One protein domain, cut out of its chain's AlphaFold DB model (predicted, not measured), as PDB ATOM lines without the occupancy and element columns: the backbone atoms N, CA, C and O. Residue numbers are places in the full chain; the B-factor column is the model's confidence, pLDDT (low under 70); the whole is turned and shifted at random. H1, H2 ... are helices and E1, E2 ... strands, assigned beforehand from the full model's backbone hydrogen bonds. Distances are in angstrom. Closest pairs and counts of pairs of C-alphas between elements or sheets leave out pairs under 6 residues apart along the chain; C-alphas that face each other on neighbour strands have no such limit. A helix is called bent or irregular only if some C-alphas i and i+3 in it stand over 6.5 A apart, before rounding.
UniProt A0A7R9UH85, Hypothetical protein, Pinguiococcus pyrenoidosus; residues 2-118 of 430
ATOM      1  N   MET A   2      96.258 103.178 135.250       59.00
ATOM      2  CA  MET A   2      97.574 103.271 134.572       59.00
ATOM      3  C   MET A   2      97.527 103.149 133.034       59.00
ATOM      4  O   MET A   2      98.290 103.814 132.343       59.00
ATOM      5  N   ASP A   3      96.624 102.333 132.479       73.38
ATOM      6  CA  ASP A   3      96.509 102.157 131.021       73.38
ATOM      7  C   ASP A   3      95.891 103.383 130.309       73.38
ATOM      8  O   ASP A   3      96.270 103.736 129.194       73.38
ATOM      9  N   ALA A   4      94.986 104.103 130.982       81.88
ATOM     10  CA  ALA A   4      94.368 105.313 130.437       81.88
ATOM     11  C   ALA A   4      95.348 106.498 130.427       81.88
ATOM     12  O   ALA A   4      95.439 107.213 129.431       81.88
ATOM     13  N   GLU A   5      96.122 106.671 131.503       81.25
ATOM     14  CA  GLU A   5      97.166 107.701 131.602       81.25
ATOM     15  C   GLU A   5      98.282 107.481 130.576       81.25
ATOM     16  O   GLU A   5      98.730 108.429 129.926       81.25
ATOM     17  N   ARG A   6      98.693 106.224 130.369       77.12
ATOM     18  CA  ARG A   6      99.687 105.862 129.353       77.12
ATOM     19  C   ARG A   6      99.190 106.181 127.943       77.12
ATOM     20  O   ARG A   6      99.912 106.815 127.179       77.12
ATOM     21  N   LYS A   7      97.944 105.818 127.618       82.69
ATOM     22  CA  LYS A   7      97.304 106.153 126.332       82.69
ATOM     23  C   LYS A   7      97.184 107.662 126.120       82.69
ATOM     24  O   LYS A   7      97.458 108.135 125.021       82.69
ATOM     25  N   ALA A   8      96.812 108.420 127.152       87.06
ATOM     26  CA  ALA A   8      96.746 109.879 127.078       87.06
ATOM     27  C   ALA A   8      98.133 110.498 126.843       87.06
ATOM     28  O   ALA A   8      98.284 111.337 125.964       87.06
ATOM     29  N   THR A   9      99.154 110.028 127.564       86.19
ATOM     30  CA  THR A   9     100.542 110.493 127.414       86.19
ATOM     31  C   THR A   9     101.088 110.194 126.020       86.19
ATOM     32  O   THR A   9     101.656 111.080 125.387       86.19
ATOM     33  N   TRP A  10     100.880 108.972 125.512       85.94
ATOM     34  CA  TRP A  10     101.298 108.593 124.160       85.94
ATOM     35  C   TRP A  10     100.651 109.496 123.106       85.94
ATOM     36  O   TRP A  10     101.359 110.006 122.246       85.94
ATOM     37  N   ARG A  11      99.336 109.752 123.203       86.31
ATOM     38  CA  ARG A  11      98.618 110.638 122.267       86.31
ATOM     39  C   ARG A  11      99.170 112.060 122.305       86.31
ATOM     40  O   ARG A  11      99.538 112.585 121.265       86.31
ATOM     41  N   SER A  12      99.331 112.634 123.498       89.25
ATOM     42  CA  SER A  12      99.886 113.985 123.649       89.25
ATOM     43  C   SER A  12     101.293 114.117 123.068       89.25
ATOM     44  O   SER A  12     101.608 115.137 122.470       89.25
ATOM     45  N   LEU A  13     102.146 113.101 123.233       88.56
ATOM     46  CA  LEU A  13     103.498 113.101 122.663       88.56
ATOM     47  C   LEU A  13     103.491 112.871 121.151       88.56
ATOM     48  O   LEU A  13     104.324 113.435 120.450       88.56
ATOM     49  N   LYS A  14     102.568 112.043 120.653       85.62
ATOM     50  CA  LYS A  14     102.443 111.727 119.232       85.62
ATOM     51  C   LYS A  14     101.935 112.914 118.413       85.62
ATOM     52  O   LYS A  14     102.410 113.101 117.296       85.62
ATOM     53  N   ASP A  15     100.998 113.670 118.972       89.88
ATOM     54  CA  ASP A  15     100.362 114.820 118.323       89.88
ATOM     55  C   ASP A  15     101.162 116.122 118.514       89.88
ATOM     56  O   ASP A  15     100.841 117.140 117.905       89.88
ATOM     57  N   ALA A  16     102.195 116.117 119.363       92.62
ATOM     58  CA  ALA A  16     103.041 117.282 119.584       92.62
ATOM     59  C   ALA A  16     104.004 117.516 118.409       92.62
ATOM     60  O   ALA A  16     104.781 116.635 118.046       92.62
ATOM     61  N   ASP A  17     104.041 118.751 117.903       93.69
ATOM     62  CA  ASP A  17     105.046 119.177 116.919       93.69
ATOM     63  C   ASP A  17     106.457 119.230 117.525       93.69
ATOM     64  O   ASP A  17     107.456 118.943 116.863       93.69
ATOM     65  N   VAL A  18     106.548 119.617 118.804       94.88
ATOM     66  CA  VAL A  18     107.805 119.766 119.544       94.88
ATOM     67  C   VAL A  18     107.634 119.234 120.962       94.88
ATOM     68  O   VAL A  18     106.726 119.636 121.689       94.88
ATOM     69  N   VAL A  19     108.569 118.384 121.385       93.25
ATOM     70  CA  VAL A  19     108.678 117.914 122.769       93.25
ATOM     71  C   VAL A  19     109.929 118.520 123.395       93.25
ATOM     72  O   VAL A  19     111.039 118.306 122.914       93.25
ATOM     73  N   VAL A  20     109.751 119.276 124.480       95.19
ATOM     74  CA  VAL A  20     110.850 119.930 125.201       95.19
ATOM     75  C   VAL A  20     111.144 119.167 126.487       95.19
ATOM     76  O   VAL A  20     110.247 118.899 127.284       95.19
ATOM     77  N   SER A  21     112.414 118.833 126.707       93.94
ATOM     78  CA  SER A  21     112.888 118.203 127.938       93.94
ATOM     79  C   SER A  21     114.330 118.616 128.227       93.94
ATOM     80  O   SER A  21     115.032 119.146 127.368       93.94
ATOM     81  N   THR A  22     114.792 118.352 129.447       95.19
ATOM     82  CA  THR A  22     116.233 118.386 129.731       95.19
ATOM     83  C   THR A  22     116.921 117.202 129.051       95.19
ATOM     84  O   THR A  22     116.282 116.182 128.796       95.19
ATOM     85  N   CYS A  23     118.234 117.284 128.816       95.25
ATOM     86  CA  CYS A  23     118.976 116.181 128.193       95.25
ATOM     87  C   CYS A  23     118.791 114.849 128.942       95.25
ATOM     88  O   CYS A  23     118.506 113.832 128.326       95.25
ATOM     89  N   ILE A  24     118.867 114.868 130.277       93.44
ATOM     90  CA  ILE A  24     118.639 113.673 131.106       93.44
ATOM     91  C   ILE A  24     117.160 113.262 131.099       93.44
ATOM     92  O   ILE A  24     116.840 112.079 131.021       93.44
ATOM     93  N   GLY A  25     116.243 114.232 131.128       92.12
ATOM     94  CA  GLY A  25     114.800 113.985 131.080       92.12
ATOM     95  C   GLY A  25     114.297 113.413 129.750       92.12
ATOM     96  O   GLY A  25     113.170 112.918 129.701       92.12
ATOM     97  N   ALA A  26     115.103 113.446 128.684       90.38
ATOM     98  CA  ALA A  26     114.791 112.794 127.409       90.38
ATOM     99  C   ALA A  26     114.669 111.263 127.542       90.38
ATOM    100  O   ALA A  26     114.054 110.615 126.701       90.38
ATOM    101  N   MET A  27     115.189 110.704 128.638       84.38
ATOM    102  CA  MET A  27     115.039 109.304 129.033       84.38
ATOM    103  C   MET A  27     114.005 109.084 130.147       84.38
ATOM    104  O   MET A  27     114.061 108.097 130.871       84.38
ATOM    105  N   SER A  28     113.039 109.989 130.310       87.69
ATOM    106  CA  SER A  28     111.903 109.718 131.196       87.69
ATOM    107  C   SER A  28     111.100 108.504 130.718       87.69
ATOM    108  O   SER A  28     111.002 108.252 129.515       87.69
ATOM    109  N   ASP A  29     110.461 107.791 131.650       82.50
ATOM    110  CA  ASP A  29     109.610 106.635 131.334       82.50
ATOM    111  C   ASP A  29     108.544 106.968 130.286       82.50
ATOM    112  O   ASP A  29     108.230 106.136 129.439       82.50
ATOM    113  N   ALA A  30     108.028 108.201 130.298       80.94
ATOM    114  CA  ALA A  30     107.065 108.689 129.320       80.94
ATOM    115  C   ALA A  30     107.624 108.724 127.887       80.94
ATOM    116  O   ALA A  30     106.881 108.468 126.945       80.94
ATOM    117  N   LEU A  31     108.911 109.013 127.698       82.75
ATOM    118  CA  LEU A  31     109.540 109.047 126.374       82.75
ATOM    119  C   LEU A  31     110.098 107.681 125.982       82.75
ATOM    120  O   LEU A  31     109.899 107.244 124.851       82.75
ATOM    121  N   ILE A  32     110.737 106.964 126.909       81.25
ATOM    122  CA  ILE A  32     111.286 105.629 126.635       81.25
ATOM    123  C   ILE A  32     110.167 104.644 126.317       81.25
ATOM    124  O   ILE A  32     110.241 103.956 125.301       81.25
ATOM    125  N   SER A  33     109.117 104.601 127.144       76.50
ATOM    126  CA  SER A  33     108.082 103.566 127.026       76.50
ATOM    127  C   SER A  33     107.229 103.696 125.764       76.50
ATOM    128  O   SER A  33     106.515 102.766 125.399       76.50
ATOM    129  N   ASN A  34     107.281 104.863 125.122       73.44
ATOM    130  CA  ASN A  34     106.497 105.209 123.944       73.44
ATOM    131  C   ASN A  34     107.365 105.400 122.684       73.44
ATOM    132  O   ASN A  34     106.833 105.678 121.607       73.44
ATOM    133  N   SER A  35     108.688 105.243 122.800       75.06
ATOM    134  CA  SER A  35     109.634 105.374 121.689       75.06
ATOM    135  C   SER A  35     110.247 104.034 121.294       75.06
ATOM    136  O   SER A  35     110.052 103.004 121.939       75.06
ATOM    137  N   VAL A  36     111.037 104.050 120.220       76.38
ATOM    138  CA  VAL A  36     111.721 102.858 119.688       76.38
ATOM    139  C   VAL A  36     112.734 102.220 120.637       76.38
ATOM    140  O   VAL A  36     113.186 101.112 120.370       76.38
ATOM    141  N   VAL A  37     113.075 102.891 121.739       76.69
ATOM    142  CA  VAL A  37     113.964 102.354 122.776       76.69
ATOM    143  C   VAL A  37     113.318 101.171 123.497       76.69
ATOM    144  O   VAL A  37     114.006 100.205 123.813       76.69
ATOM    145  N   ASN A  38     112.004 101.223 123.739       73.19
ATOM    146  CA  ASN A  38     111.269 100.150 124.401       73.19
ATOM    147  C   ASN A  38     109.898  99.939 123.742       73.19
ATOM    148  O   ASN A  38     108.849 100.305 124.269       73.19
ATOM    149  N   ALA A  39     109.910  99.346 122.547       67.19
ATOM    150  CA  ALA A  39     108.703  99.158 121.744       67.19
ATOM    151  C   ALA A  39     107.654  98.235 122.399       67.19
ATOM    152  O   ALA A  39     106.473  98.347 122.090       67.19
ATOM    153  N   SER A  40     108.053  97.354 123.326       70.69
ATOM    154  CA  SER A  40     107.143  96.418 124.008       70.69
ATOM    155  C   SER A  40     106.237  97.080 125.052       70.69
ATOM    156  O   SER A  40     105.355  96.422 125.599       70.69
ATOM    157  N   THR A  41     106.441  98.367 125.344       72.19
ATOM    158  CA  THR A  41     105.669  99.117 126.346       72.19
ATOM    159  C   THR A  41     104.715 100.158 125.757       72.19
ATOM    160  O   THR A  41     104.032 100.854 126.524       72.19
ATOM    161  N   VAL A  42     104.666 100.247 124.423       74.62
ATOM    162  CA  VAL A  42     103.748 101.091 123.648       74.62
ATOM    163  C   VAL A  42     102.317 100.542 123.793       74.62
ATOM    164  O   VAL A  42     102.156  99.325 123.895       74.62
ATOM    165  N   PRO A  43     101.266 101.387 123.843       77.31
ATOM    166  CA  PRO A  43      99.889 100.902 123.938       77.31
ATOM    167  C   PRO A  43      99.515  99.924 122.814       77.31
ATOM    168  O   PRO A  43      99.932 100.112 121.673       77.31
ATOM    169  N   ASP A  44      98.679  98.927 123.121       76.12
ATOM    170  CA  ASP A  44      98.237  97.924 122.143       76.12
ATOM    171  C   ASP A  44      97.694  98.568 120.855       76.12
ATOM    172  O   ASP A  44      96.800  99.419 120.892       76.12
ATOM    173  N   GLY A  45      98.244  98.144 119.714       74.00
ATOM    174  CA  GLY A  45      97.881  98.647 118.386       74.00
ATOM    175  C   GLY A  45      98.495 100.000 118.005       74.00
ATOM    176  O   GLY A  45      98.165 100.520 116.941       74.00
ATOM    177  N   ALA A  46      99.365 100.579 118.837       76.56
ATOM    178  CA  ALA A  46     100.103 101.799 118.525       76.56
ATOM    179  C   ALA A  46     101.558 101.508 118.119       76.56
ATOM    180  O   ALA A  46     102.185 100.565 118.595       76.56
ATOM    181  N   GLU A  47     102.105 102.359 117.251       76.62
ATOM    182  CA  GLU A  47     103.500 102.287 116.808       76.62
ATOM    183  C   GLU A  47     104.403 103.170 117.692       76.62
ATOM    184  O   GLU A  47     104.018 104.302 118.025       76.62
ATOM    185  N   PRO A  48     105.619 102.718 118.053       79.44
ATOM    186  CA  PRO A  48     106.595 103.565 118.730       79.44
ATOM    187  C   PRO A  48     106.989 104.747 117.837       79.44
ATOM    188  O   PRO A  48     107.230 104.591 116.638       79.44
ATOM    189  N   PHE A  49     107.116 105.942 118.414       80.19
ATOM    190  CA  PHE A  49     107.626 107.097 117.671       80.19
ATOM    191  C   PHE A  49     109.147 107.256 117.815       80.19
ATOM    192  O   PHE A  49     109.779 106.749 118.744       80.19
ATOM    193  N   ARG A  50     109.745 107.964 116.850       85.88
ATOM    194  CA  ARG A  50     111.159 108.360 116.838       85.88
ATOM    195  C   ARG A  50     111.262 109.872 116.844       85.88
ATOM    196  O   ARG A  50     110.501 110.533 116.137       85.88
ATOM    197  N   PHE A  51     112.269 110.392 117.530       90.12
ATOM    198  CA  PHE A  51     112.666 111.790 117.394       90.12
ATOM    199  C   PHE A  51     113.794 111.885 116.378       90.12
ATOM    200  O   PHE A  51     114.964 111.875 116.740       90.12
ATOM    201  N   ARG A  52     113.433 111.943 115.089       92.19
ATOM    202  CA  ARG A  52     114.416 111.994 113.996       92.19
ATOM    203  C   ARG A  52     115.318 113.219 114.081       92.19
ATOM    204  O   ARG A  52     116.509 113.098 113.830       92.19
ATOM    205  N   THR A  53     114.767 114.369 114.456       96.00
ATOM    206  CA  THR A  53     115.532 115.604 114.636       96.00
ATOM    207  C   THR A  53     115.611 115.938 116.117       96.00
ATOM    208  O   THR A  53     114.585 116.080 116.782       96.00
ATOM    209  N   VAL A  54     116.833 116.085 116.621       96.31
ATOM    210  CA  VAL A  54     117.117 116.487 117.999       96.31
ATOM    211  C   VAL A  54     117.878 117.803 117.981       96.31
ATOM    212  O   VAL A  54     118.923 117.923 117.343       96.31
ATOM    213  N   LEU A  55     117.354 118.784 118.712       98.00
ATOM    214  CA  LEU A  55     118.001 120.065 118.957       98.00
ATOM    215  C   LEU A  55     118.395 120.135 120.433       98.00
ATOM    216  O   LEU A  55     117.549 119.957 121.308       98.00
ATOM    217  N   ILE A  56     119.672 120.399 120.703       97.81
ATOM    218  CA  ILE A  56     120.190 120.608 122.059       97.81
ATOM    219  C   ILE A  56     120.660 122.054 122.175       97.81
ATOM    220  O   ILE A  56     121.633 122.435 121.527       97.81
ATOM    221  N   ASP A  57     119.969 122.837 123.000       96.38
ATOM    222  CA  ASP A  57     120.386 124.188 123.382       96.38
ATOM    223  C   ASP A  57     121.306 124.156 124.613       96.38
ATOM    224  O   ASP A  57     121.288 123.193 125.385       96.38
ATOM    225  N   GLU A  58     122.142 125.186 124.776       95.31
ATOM    226  CA  GLU A  58     123.218 125.254 125.783       95.31
ATOM    227  C   GLU A  58     124.121 123.996 125.770       95.31
ATOM    228  O   GLU A  58     124.636 123.540 126.796       95.31
ATOM    229  N   ALA A  59     124.350 123.418 124.584       96.62
ATOM    230  CA  ALA A  59     125.092 122.173 124.390       96.62
ATOM    231  C   ALA A  59     126.534 122.246 124.919       96.62
ATOM    232  O   ALA A  59     127.080 121.231 125.350       96.62
ATOM    233  N   SER A  60     127.143 123.439 124.935       95.56
ATOM    234  CA  SER A  60     128.476 123.654 125.512       95.56
ATOM    235  C   SER A  60     128.506 123.526 127.039       95.56
ATOM    236  O   SER A  60     129.572 123.271 127.595       95.56
ATOM    237  N   GLN A  61     127.361 123.639 127.718       94.75
ATOM    238  CA  GLN A  61     127.223 123.467 129.167       94.75
ATOM    239  C   GLN A  61     126.803 122.035 129.558       94.75
ATOM    240  O   GLN A  61     126.800 121.682 130.741       94.75
ATOM    241  N   CYS A  62     126.453 121.184 128.591       95.44
ATOM    242  CA  CYS A  62     126.073 119.798 128.843       95.44
ATOM    243  C   CYS A  62     127.299 118.876 128.800       95.44
ATOM    244  O   CYS A  62     128.053 118.871 127.825       95.44
ATOM    245  N   ALA A  63     127.508 118.084 129.858       95.69
ATOM    246  CA  ALA A  63     128.533 117.045 129.832       95.69
ATOM    247  C   ALA A  63     128.207 116.061 128.708       95.69
ATOM    248  O   ALA A  63     127.047 115.688 128.535       95.69
ATOM    249  N   GLU A  64     129.222 115.627 127.968       97.00
ATOM    250  CA  GLU A  64     129.030 114.804 126.776       97.00
ATOM    251  C   GLU A  64     128.110 113.586 126.990       97.00
ATOM    252  O   GLU A  64     127.186 113.429 126.193       97.00
ATOM    253  N   PRO A  65     128.244 112.780 128.067       96.00
ATOM    254  CA  PRO A  65     127.322 111.668 128.299       96.00
ATOM    255  C   PRO A  65     125.857 112.105 128.390       96.00
ATOM    256  O   PRO A  65     124.976 111.400 127.912       96.00
ATOM    257  N   GLY A  66     125.591 113.286 128.958       96.00
ATOM    258  CA  GLY A  66     124.252 113.864 129.017       96.00
ATOM    259  C   GLY A  66     123.728 114.254 127.637       96.00
ATOM    260  O   GLY A  66     122.576 113.967 127.333       96.00
ATOM    261  N   ALA A  67     124.566 114.837 126.778       96.25
ATOM    262  CA  ALA A  67     124.184 115.224 125.417       96.25
ATOM    263  C   ALA A  67     123.903 114.016 124.499       96.25
ATOM    264  O   ALA A  67     123.203 114.161 123.500       96.25
ATOM    265  N   LEU A  68     124.417 112.827 124.837       95.38
ATOM    266  CA  LEU A  68     124.126 111.585 124.113       95.38
ATOM    267  C   LEU A  68     122.754 110.991 124.466       95.38
ATOM    268  O   LEU A  68     122.177 110.285 123.642       95.38
ATOM    269  N   VAL A  69     122.209 111.288 125.652       93.75
ATOM    270  CA  VAL A  69     120.934 110.722 126.129       93.75
ATOM    271  C   VAL A  69     119.773 110.975 125.149       93.75
ATOM    272  O   VAL A  69     119.114 110.005 124.767       93.75
ATOM    273  N   PRO A  70     119.540 112.208 124.653       92.94
ATOM    274  CA  PRO A  70     118.474 112.475 123.686       92.94
ATOM    275  C   PRO A  70     118.680 111.819 122.317       92.94
ATOM    276  O   PRO A  70     117.748 111.776 121.525       92.94
ATOM    277  N   LEU A  71     119.875 111.317 121.994       91.56
ATOM    278  CA  LEU A  71     120.128 110.683 120.693       91.56
ATOM    279  C   LEU A  71     119.598 109.249 120.644       91.56
ATOM    280  O   LEU A  71     119.278 108.727 119.575       91.56
ATOM    281  N   LEU A  72     119.467 108.621 121.814       86.81
ATOM    282  CA  LEU A  72     119.071 107.222 121.952       86.81
ATOM    283  C   LEU A  72     117.610 106.977 121.551       86.81
ATOM    284  O   LEU A  72     117.260 105.852 121.215       86.81
ATOM    285  N   VAL A  73     116.774 108.019 121.486       83.25
ATOM    286  CA  VAL A  73     115.363 107.934 121.058       83.25
ATOM    287  C   VAL A  73     115.170 107.930 119.528       83.25
ATOM    288  O   VAL A  73     114.079 108.213 119.022       83.25
ATOM    289  N   GLY A  74     116.220 107.573 118.781       85.06
ATOM    290  CA  GLY A  74     116.185 107.381 117.329       85.06
ATOM    291  C   GLY A  74     116.526 108.629 116.515       85.06
ATOM    292  O   GLY A  74     115.897 108.853 115.480       85.06
ATOM    293  N   ALA A  75     117.488 109.433 116.983       92.06
ATOM    294  CA  ALA A  75     117.948 110.628 116.281       92.06
ATOM    295  C   ALA A  75     118.687 110.289 114.975       92.06
ATOM    296  O   ALA A  75     119.615 109.484 114.961       92.06
ATOM    297  N   GLU A  76     118.292 110.949 113.886       94.81
ATOM    298  CA  GLU A  76     118.898 110.874 112.546       94.81
ATOM    299  C   GLU A  76     119.577 112.207 112.171       94.81
ATOM    300  O   GLU A  76     120.568 112.230 111.444       94.81
ATOM    301  N   GLN A  77     119.081 113.324 112.713       96.38
ATOM    302  CA  GLN A  77     119.618 114.670 112.556       96.38
ATOM    303  C   GLN A  77     119.832 115.309 113.933       96.38
ATOM    304  O   GLN A  77     118.909 115.388 114.743       96.38
ATOM    305  N   LEU A  78     121.042 115.811 114.180       96.19
ATOM    306  CA  LEU A  78     121.413 116.486 115.421       96.19
ATOM    307  C   LEU A  78     121.798 117.941 115.148       96.19
ATOM    308  O   LEU A  78     122.662 118.215 114.317       96.19
ATOM    309  N   ILE A  79     121.187 118.863 115.887       97.62
ATOM    310  CA  ILE A  79     121.517 120.288 115.897       97.62
ATOM    311  C   ILE A  79     121.997 120.638 117.304       97.62
ATOM    312  O   ILE A  79     121.261 120.481 118.277       97.62
ATOM    313  N   LEU A  80     123.233 121.116 117.417       98.06
ATOM    314  CA  LEU A  80     123.793 121.577 118.683       98.06
ATOM    315  C   LEU A  80     123.907 123.098 118.665       98.06
ATOM    316  O   LEU A  80     124.580 123.665 117.803       98.06
ATOM    317  N   ILE A  81     123.276 123.747 119.633       97.69
ATOM    318  CA  ILE A  81     123.368 125.184 119.866       97.69
ATOM    319  C   ILE A  81     124.120 125.374 121.177       97.69
ATOM    320  O   ILE A  81     123.786 124.780 122.197       97.69
ATOM    321  N   GLY A  82     125.184 126.165 121.146       95.56
ATOM    322  CA  GLY A  82     126.028 126.390 122.307       95.56
ATOM    323  C   GLY A  82     127.096 127.435 122.035       95.56
ATOM    324  O   GLY A  82     127.249 127.927 120.917       95.56
ATOM    325  N   ASP A  83     127.839 127.768 123.081       95.75
ATOM    326  CA  ASP A  83     128.921 128.743 123.033       95.75
ATOM    327  C   ASP A  83     130.121 128.228 123.837       95.75
ATOM    328  O   ASP A  83     130.102 128.205 125.072       95.75
ATOM    329  N   GLN A  84     131.181 127.823 123.136       93.75
ATOM    330  CA  GLN A  84     132.442 127.345 123.718       93.75
ATOM    331  C   GLN A  84     133.216 128.441 124.477       93.75
ATOM    332  O   GLN A  84     134.157 128.151 125.231       93.75
ATOM    333  N   ASN A  85     132.827 129.708 124.285       94.94
ATOM    334  CA  ASN A  85     133.364 130.861 125.001       94.94
ATOM    335  C   ASN A  85     132.577 131.201 126.278       94.94
ATOM    336  O   ASN A  85     132.962 132.133 126.997       94.94
ATOM    337  N   GLN A  86     131.498 130.474 126.582       94.69
ATOM    338  CA  GLN A  86     130.773 130.530 127.858       94.69
ATOM    339  C   GLN A  86     131.088 129.296 128.718       94.69
ATOM    340  O   GLN A  86     132.090 128.626 128.480       94.69
ATOM    341  N   LEU A  87     130.353 129.075 129.814       92.50
ATOM    342  CA  LEU A  87     130.747 128.085 130.820       92.50
ATOM    343  C   LEU A  87     130.662 126.648 130.290       92.50
ATOM    344  O   LEU A  87     129.665 126.300 129.656       92.50
ATOM    345  N   PRO A  88     131.660 125.807 130.619       93.38
ATOM    346  CA  PRO A  88     131.624 124.387 130.314       93.38
ATOM    347  C   PRO A  88     130.698 123.643 131.297       93.38
ATOM    348  O   PRO A  88     130.211 124.229 132.277       93.38
ATOM    349  N   PRO A  89     130.501 122.330 131.111       93.56
ATOM    350  CA  PRO A  89     129.803 121.486 132.065       93.56
ATOM    351  C   PRO A  89     130.424 121.550 133.462       93.56
ATOM    352  O   PRO A  89     131.645 121.526 133.645       93.56
ATOM    353  N   THR A  90     129.567 121.601 134.482       90.38
ATOM    354  CA  THR A  90     130.017 121.598 135.878       90.38
ATOM    355  C   THR A  90     130.367 120.180 136.315       90.38
ATOM    356  O   THR A  90     129.486 119.347 136.511       90.38
ATOM    357  N   VAL A  91     131.657 119.922 136.537       89.38
ATOM    358  CA  VAL A  91     132.155 118.637 137.044       89.38
ATOM    359  C   VAL A  91     132.698 118.811 138.460       89.38
ATOM    360  O   VAL A  91     133.688 119.505 138.683       89.38
ATOM    361  N   LEU A  92     132.038 118.181 139.437       89.88
ATOM    362  CA  LEU A  92     132.413 118.295 140.853       89.88
ATOM    363  C   LEU A  92     133.672 117.485 141.198       89.88
ATOM    364  O   LEU A  92     134.491 117.923 142.007       89.88
ATOM    365  N   SER A  93     133.828 116.305 140.589       93.62
ATOM    366  CA  SER A  93     135.011 115.463 140.781       93.62
ATOM    367  C   SER A  93     136.190 116.028 139.993       93.62
ATOM    368  O   SER A  93     136.153 116.106 138.765       93.62
ATOM    369  N   LYS A  94     137.266 116.392 140.698       89.50
ATOM    370  CA  LYS A  94     138.502 116.867 140.061       89.50
ATOM    371  C   LYS A  94     139.126 115.803 139.163       89.50
ATOM    372  O   LYS A  94     139.615 116.148 138.098       89.50
ATOM    373  N   GLU A  95     139.082 114.545 139.590       96.31
ATOM    374  CA  GLU A  95     139.583 113.409 138.818       96.31
ATOM    375  C   GLU A  95     138.788 113.247 137.517       96.31
ATOM    376  O   GLU A  95     139.376 113.197 136.444       96.31
ATOM    377  N   ALA A  96     137.451 113.295 137.581       95.00
ATOM    378  CA  ALA A  96     136.618 113.219 136.380       95.00
ATOM    379  C   ALA A  96     136.830 114.425 135.448       95.00
ATOM    380  O   ALA A  96     136.855 114.278 134.228       95.00
ATOM    381  N   ALA A  97     137.017 115.625 136.012       91.00
ATOM    382  CA  ALA A  97     137.347 116.812 135.232       91.00
ATOM    383  C   ALA A  97     138.710 116.660 134.534       91.00
ATOM    384  O   ALA A  97     138.809 116.957 133.347       91.00
ATOM    385  N   GLN A  98     139.732 116.155 135.235       92.12
ATOM    386  CA  GLN A  98     141.050 115.840 134.666       92.12
ATOM    387  C   GLN A  98     140.969 114.752 133.591       92.12
ATOM    388  O   GLN A  98     141.673 114.840 132.591       92.12
ATOM    389  N   GLY A  99     140.065 113.784 133.759       94.69
ATOM    390  CA  GLY A  99     139.733 112.768 132.761       94.69
ATOM    391  C   GLY A  99     138.920 113.278 131.566       94.69
ATOM    392  O   GLY A  99     138.578 112.486 130.698       94.69
ATOM    393  N   GLY A 100     138.599 114.576 131.497       94.94
ATOM    394  CA  GLY A 100     137.962 115.195 130.330       94.94
ATOM    395  C   GLY A 100     136.439 115.327 130.393       94.94
ATOM    396  O   GLY A 100     135.858 115.854 129.454       94.94
ATOM    397  N   LEU A 101     135.771 114.964 131.497       95.50
ATOM    398  CA  LEU A 101     134.298 115.051 131.600       95.50
ATOM    399  C   LEU A 101     133.749 116.492 131.510       95.50
ATOM    400  O   LEU A 101     132.550 116.705 131.347       95.50
ATOM    401  N   HIS A 102     134.625 117.490 131.642       93.62
ATOM    402  CA  HIS A 102     134.300 118.905 131.463       93.62
ATOM    403  C   HIS A 102     134.324 119.348 129.990       93.62
ATOM    404  O   HIS A 102     134.052 120.510 129.716       93.62
ATOM    405  N   VAL A 103     134.693 118.468 129.058       96.06
ATOM    406  CA  VAL A 103     134.615 118.735 127.622       96.06
ATOM    407  C   VAL A 103     133.217 118.332 127.166       96.06
ATOM    408  O   VAL A 103     132.784 117.197 127.367       96.06
ATOM    409  N   SER A 104     132.476 119.282 126.603       97.69
ATOM    410  CA  SER A 104     131.149 118.999 126.045       97.69
ATOM    411  C   SER A 104     131.256 118.294 124.692       97.69
ATOM    412  O   SER A 104     132.266 118.411 123.992       97.69
ATOM    413  N   LEU A 105     130.173 117.632 124.268       97.56
ATOM    414  CA  LEU A 105     130.079 117.079 122.911       97.56
ATOM    415  C   LEU A 105     130.320 118.172 121.857       97.56
ATOM    416  O   LEU A 105     131.041 117.948 120.891       97.56
ATOM    417  N   PHE A 106     129.764 119.367 122.080       97.50
ATOM    418  CA  PHE A 106     129.951 120.527 121.211       97.50
ATOM    419  C   PHE A 106     131.436 120.888 121.060       97.50
ATOM    420  O   PHE A 106     131.948 120.952 119.946       97.50
ATOM    421  N   GLU A 107     132.154 121.063 122.174       96.62
ATOM    422  CA  GLU A 107     133.586 121.391 122.156       96.62
ATOM    423  C   GLU A 107     134.438 120.281 121.527       96.62
ATOM    424  O   GLU A 107     135.380 120.580 120.788       96.62
ATOM    425  N   ARG A 108     134.101 119.007 121.772       97.19
ATOM    426  CA  ARG A 108     134.806 117.873 121.161       97.19
ATOM    427  C   ARG A 108     134.624 117.832 119.645       97.19
ATOM    428  O   ARG A 108     135.575 117.559 118.926       97.19
ATOM    429  N   LEU A 109     133.426 118.105 119.138       97.19
ATOM    430  CA  LEU A 109     133.189 118.135 117.693       97.19
ATOM    431  C   LEU A 109     133.959 119.277 117.014       97.19
ATOM    432  O   LEU A 109     134.545 119.070 115.952       97.19
ATOM    433  N   LEU A 110     134.046 120.445 117.660       96.19
ATOM    434  CA  LEU A 110     134.887 121.547 117.179       96.19
ATOM    435  C   LEU A 110     136.371 121.168 117.119       96.19
ATOM    436  O   LEU A 110     137.047 121.493 116.146       96.19
ATOM    437  N   SER A 111     136.891 120.468 118.134       96.00
ATOM    438  CA  SER A 111     138.303 120.054 118.148       96.00
ATOM    439  C   SER A 111     138.634 118.994 117.094       96.00
ATOM    440  O   SER A 111     139.782 118.900 116.665       96.00
ATOM    441  N   LEU A 112     137.629 118.244 116.632       97.38
ATOM    442  CA  LEU A 112     137.727 117.304 115.512       97.38
ATOM    443  C   LEU A 112     137.613 117.977 114.132       97.38
ATOM    444  O   LEU A 112     137.658 117.287 113.117       97.38
ATOM    445  N   GLY A 113     137.489 119.307 114.079       96.38
ATOM    446  CA  GLY A 113     137.474 120.075 112.835       96.38
ATOM    447  C   GLY A 113     136.082 120.381 112.286       96.38
ATOM    448  O   GLY A 113     135.981 120.880 111.169       96.38
ATOM    449  N   MET A 114     135.008 120.121 113.042       96.25
ATOM    450  CA  MET A 114     133.694 120.646 112.667       96.25
ATOM    451  C   MET A 114     133.663 122.162 112.852       96.25
ATOM    452  O   MET A 114     134.109 122.693 113.869       96.25
ATOM    453  N   GLU A 115     133.088 122.866 111.885       94.25
ATOM    454  CA  GLU A 115     132.902 124.308 111.976       94.25
ATOM    455  C   GLU A 115     131.550 124.632 112.622       94.25
ATOM    456  O   GLU A 115     130.503 124.162 112.177       94.25
ATOM    457  N   ALA A 116     131.559 125.466 113.664       94.06
ATOM    458  CA  ALA A 116     130.335 126.075 114.174       94.06
ATOM    459  C   ALA A 116     130.016 127.362 113.414       94.06
ATOM    460  O   ALA A 116     130.867 128.235 113.227       94.06
ATOM    461  N   HIS A 117     128.743 127.522 113.064       95.62
ATOM    462  CA  HIS A 117     128.231 128.769 112.522       95.62
ATOM    463  C   HIS A 117     128.022 129.797 113.648       95.62
ATOM    464  O   HIS A 117     127.113 129.665 114.470       95.62
ATOM    465  N   LEU A 118     128.860 130.837 113.692       95.88
ATOM    466  CA  LEU A 118     128.738 131.922 114.669       95.88
ATOM    467  C   LEU A 118     127.648 132.917 114.248       95.88
ATOM    468  O   LEU A 118     127.795 133.615 113.246       95.88
TER     469      LEU A 118
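AT A GLANCE: This is residues 2 to 118 of the 430 residues of the protein "Hypothetical protein" of Pinguiococcus pyrenoidosus (UniProt A0A7R9UH85). What is the main picture? Midway along the longest axis stand a small parallel sheet of two strands, E1 and E2, and H5, packed on it by residues 67 to 71, with H2 touching H5. H1, H3 and H4 gather toward one end, H6 and H7 toward the other. What is it made of? The printed part has 117 residues with seven named helices and two named strands, in the order H1 H2 H3 H4 E1 H5 E2 H6 H7. It is mostly helix, with under half of the residues, 58, in named elements. How compact is it? It is only just loose, close to compact, with a radius of gyration of the C-alphas of 16.6 A and spans of 47 by 32 by 19 A.

HOW THE PARTS SIT: How is the sheet built? E1, residues 53 to 56, and E2, residues 77 to 80, are parallel at 13 degrees, with N 54 and O 77 2.9 A apart, within hydrogen-bond range. With H5, residues 64 to 71, they make a strand-helix-strand unit, two parallel neighbour strands with a helix between them in the chain; its crossover is right-handed. The closest C-alphas of E1 and H5, Val 54 and Leu 71, are 7.1 A apart. What is near H5? H2, residues 24 to 27, touches it, the closest C-alphas being those of Ala 26 and Pro 70, 5.2 A. H7, residues 105 to 111, is close but not clearly touching, at a steep tilt of 66 degrees, opposite ways, with C-alphas 64 and 105 closest at 4.6 A. What stands farther out? H1, residues 2 to 14, only just touches H3, residues 29 to 32, by residues 6 to 10 alone, with 3 pairs of C-alphas within 8 A, the closest those of Thr 9 and Ala 30, 7.0 A. H4, residues 36 to 41, is close to H3 but not clearly touching, with C-alphas 32 and 38 closest at 5.9 A. H6, residues 94 to 101, is apart from H7. How do the helix backbones run? Every O i to N i+4 pair is within hydrogen-bond range in H1 and H7, against 3 of 4 in H6, 1 of 4 in H5 and 0 of 2 in H4; H2 and H3 are too short for such a pair. O i to N i+3 pairs within range number 4 of 5 in H5 and 1 of 3 in H4.

IN THESE COORDINATES: Where do the elements begin and end? H1 begins at C-alpha 2, (97.574, 103.271, 134.572), and is 18.2 A long; E1 begins at C-alpha 53, (115.532, 115.604, 114.636), and H7 ends at C-alpha 111, (138.303, 120.054, 118.148). H5 is 11.5 A long, and E1 and E2 are 10.1 A each. Which helices are irregular? H4 is, with C-alphas 37 and 40 9.1 A apart, H6 with 98 and 101 7.5 A apart, and H5 only just, with 67 and 70 6.6 A apart.

THE WHOLE: How large is it? The two C-alphas farthest apart, those of Gly 45 and Lys 94, are 49.5 A apart. Which links are long? The links H4 to E1, 11 residues, and E2 to H6, 13 residues, are long, and the printed part has no cut. Where is confidence low? The mean pLDDT of the printed part is 89.5, and residues 2 and 39 are under 70.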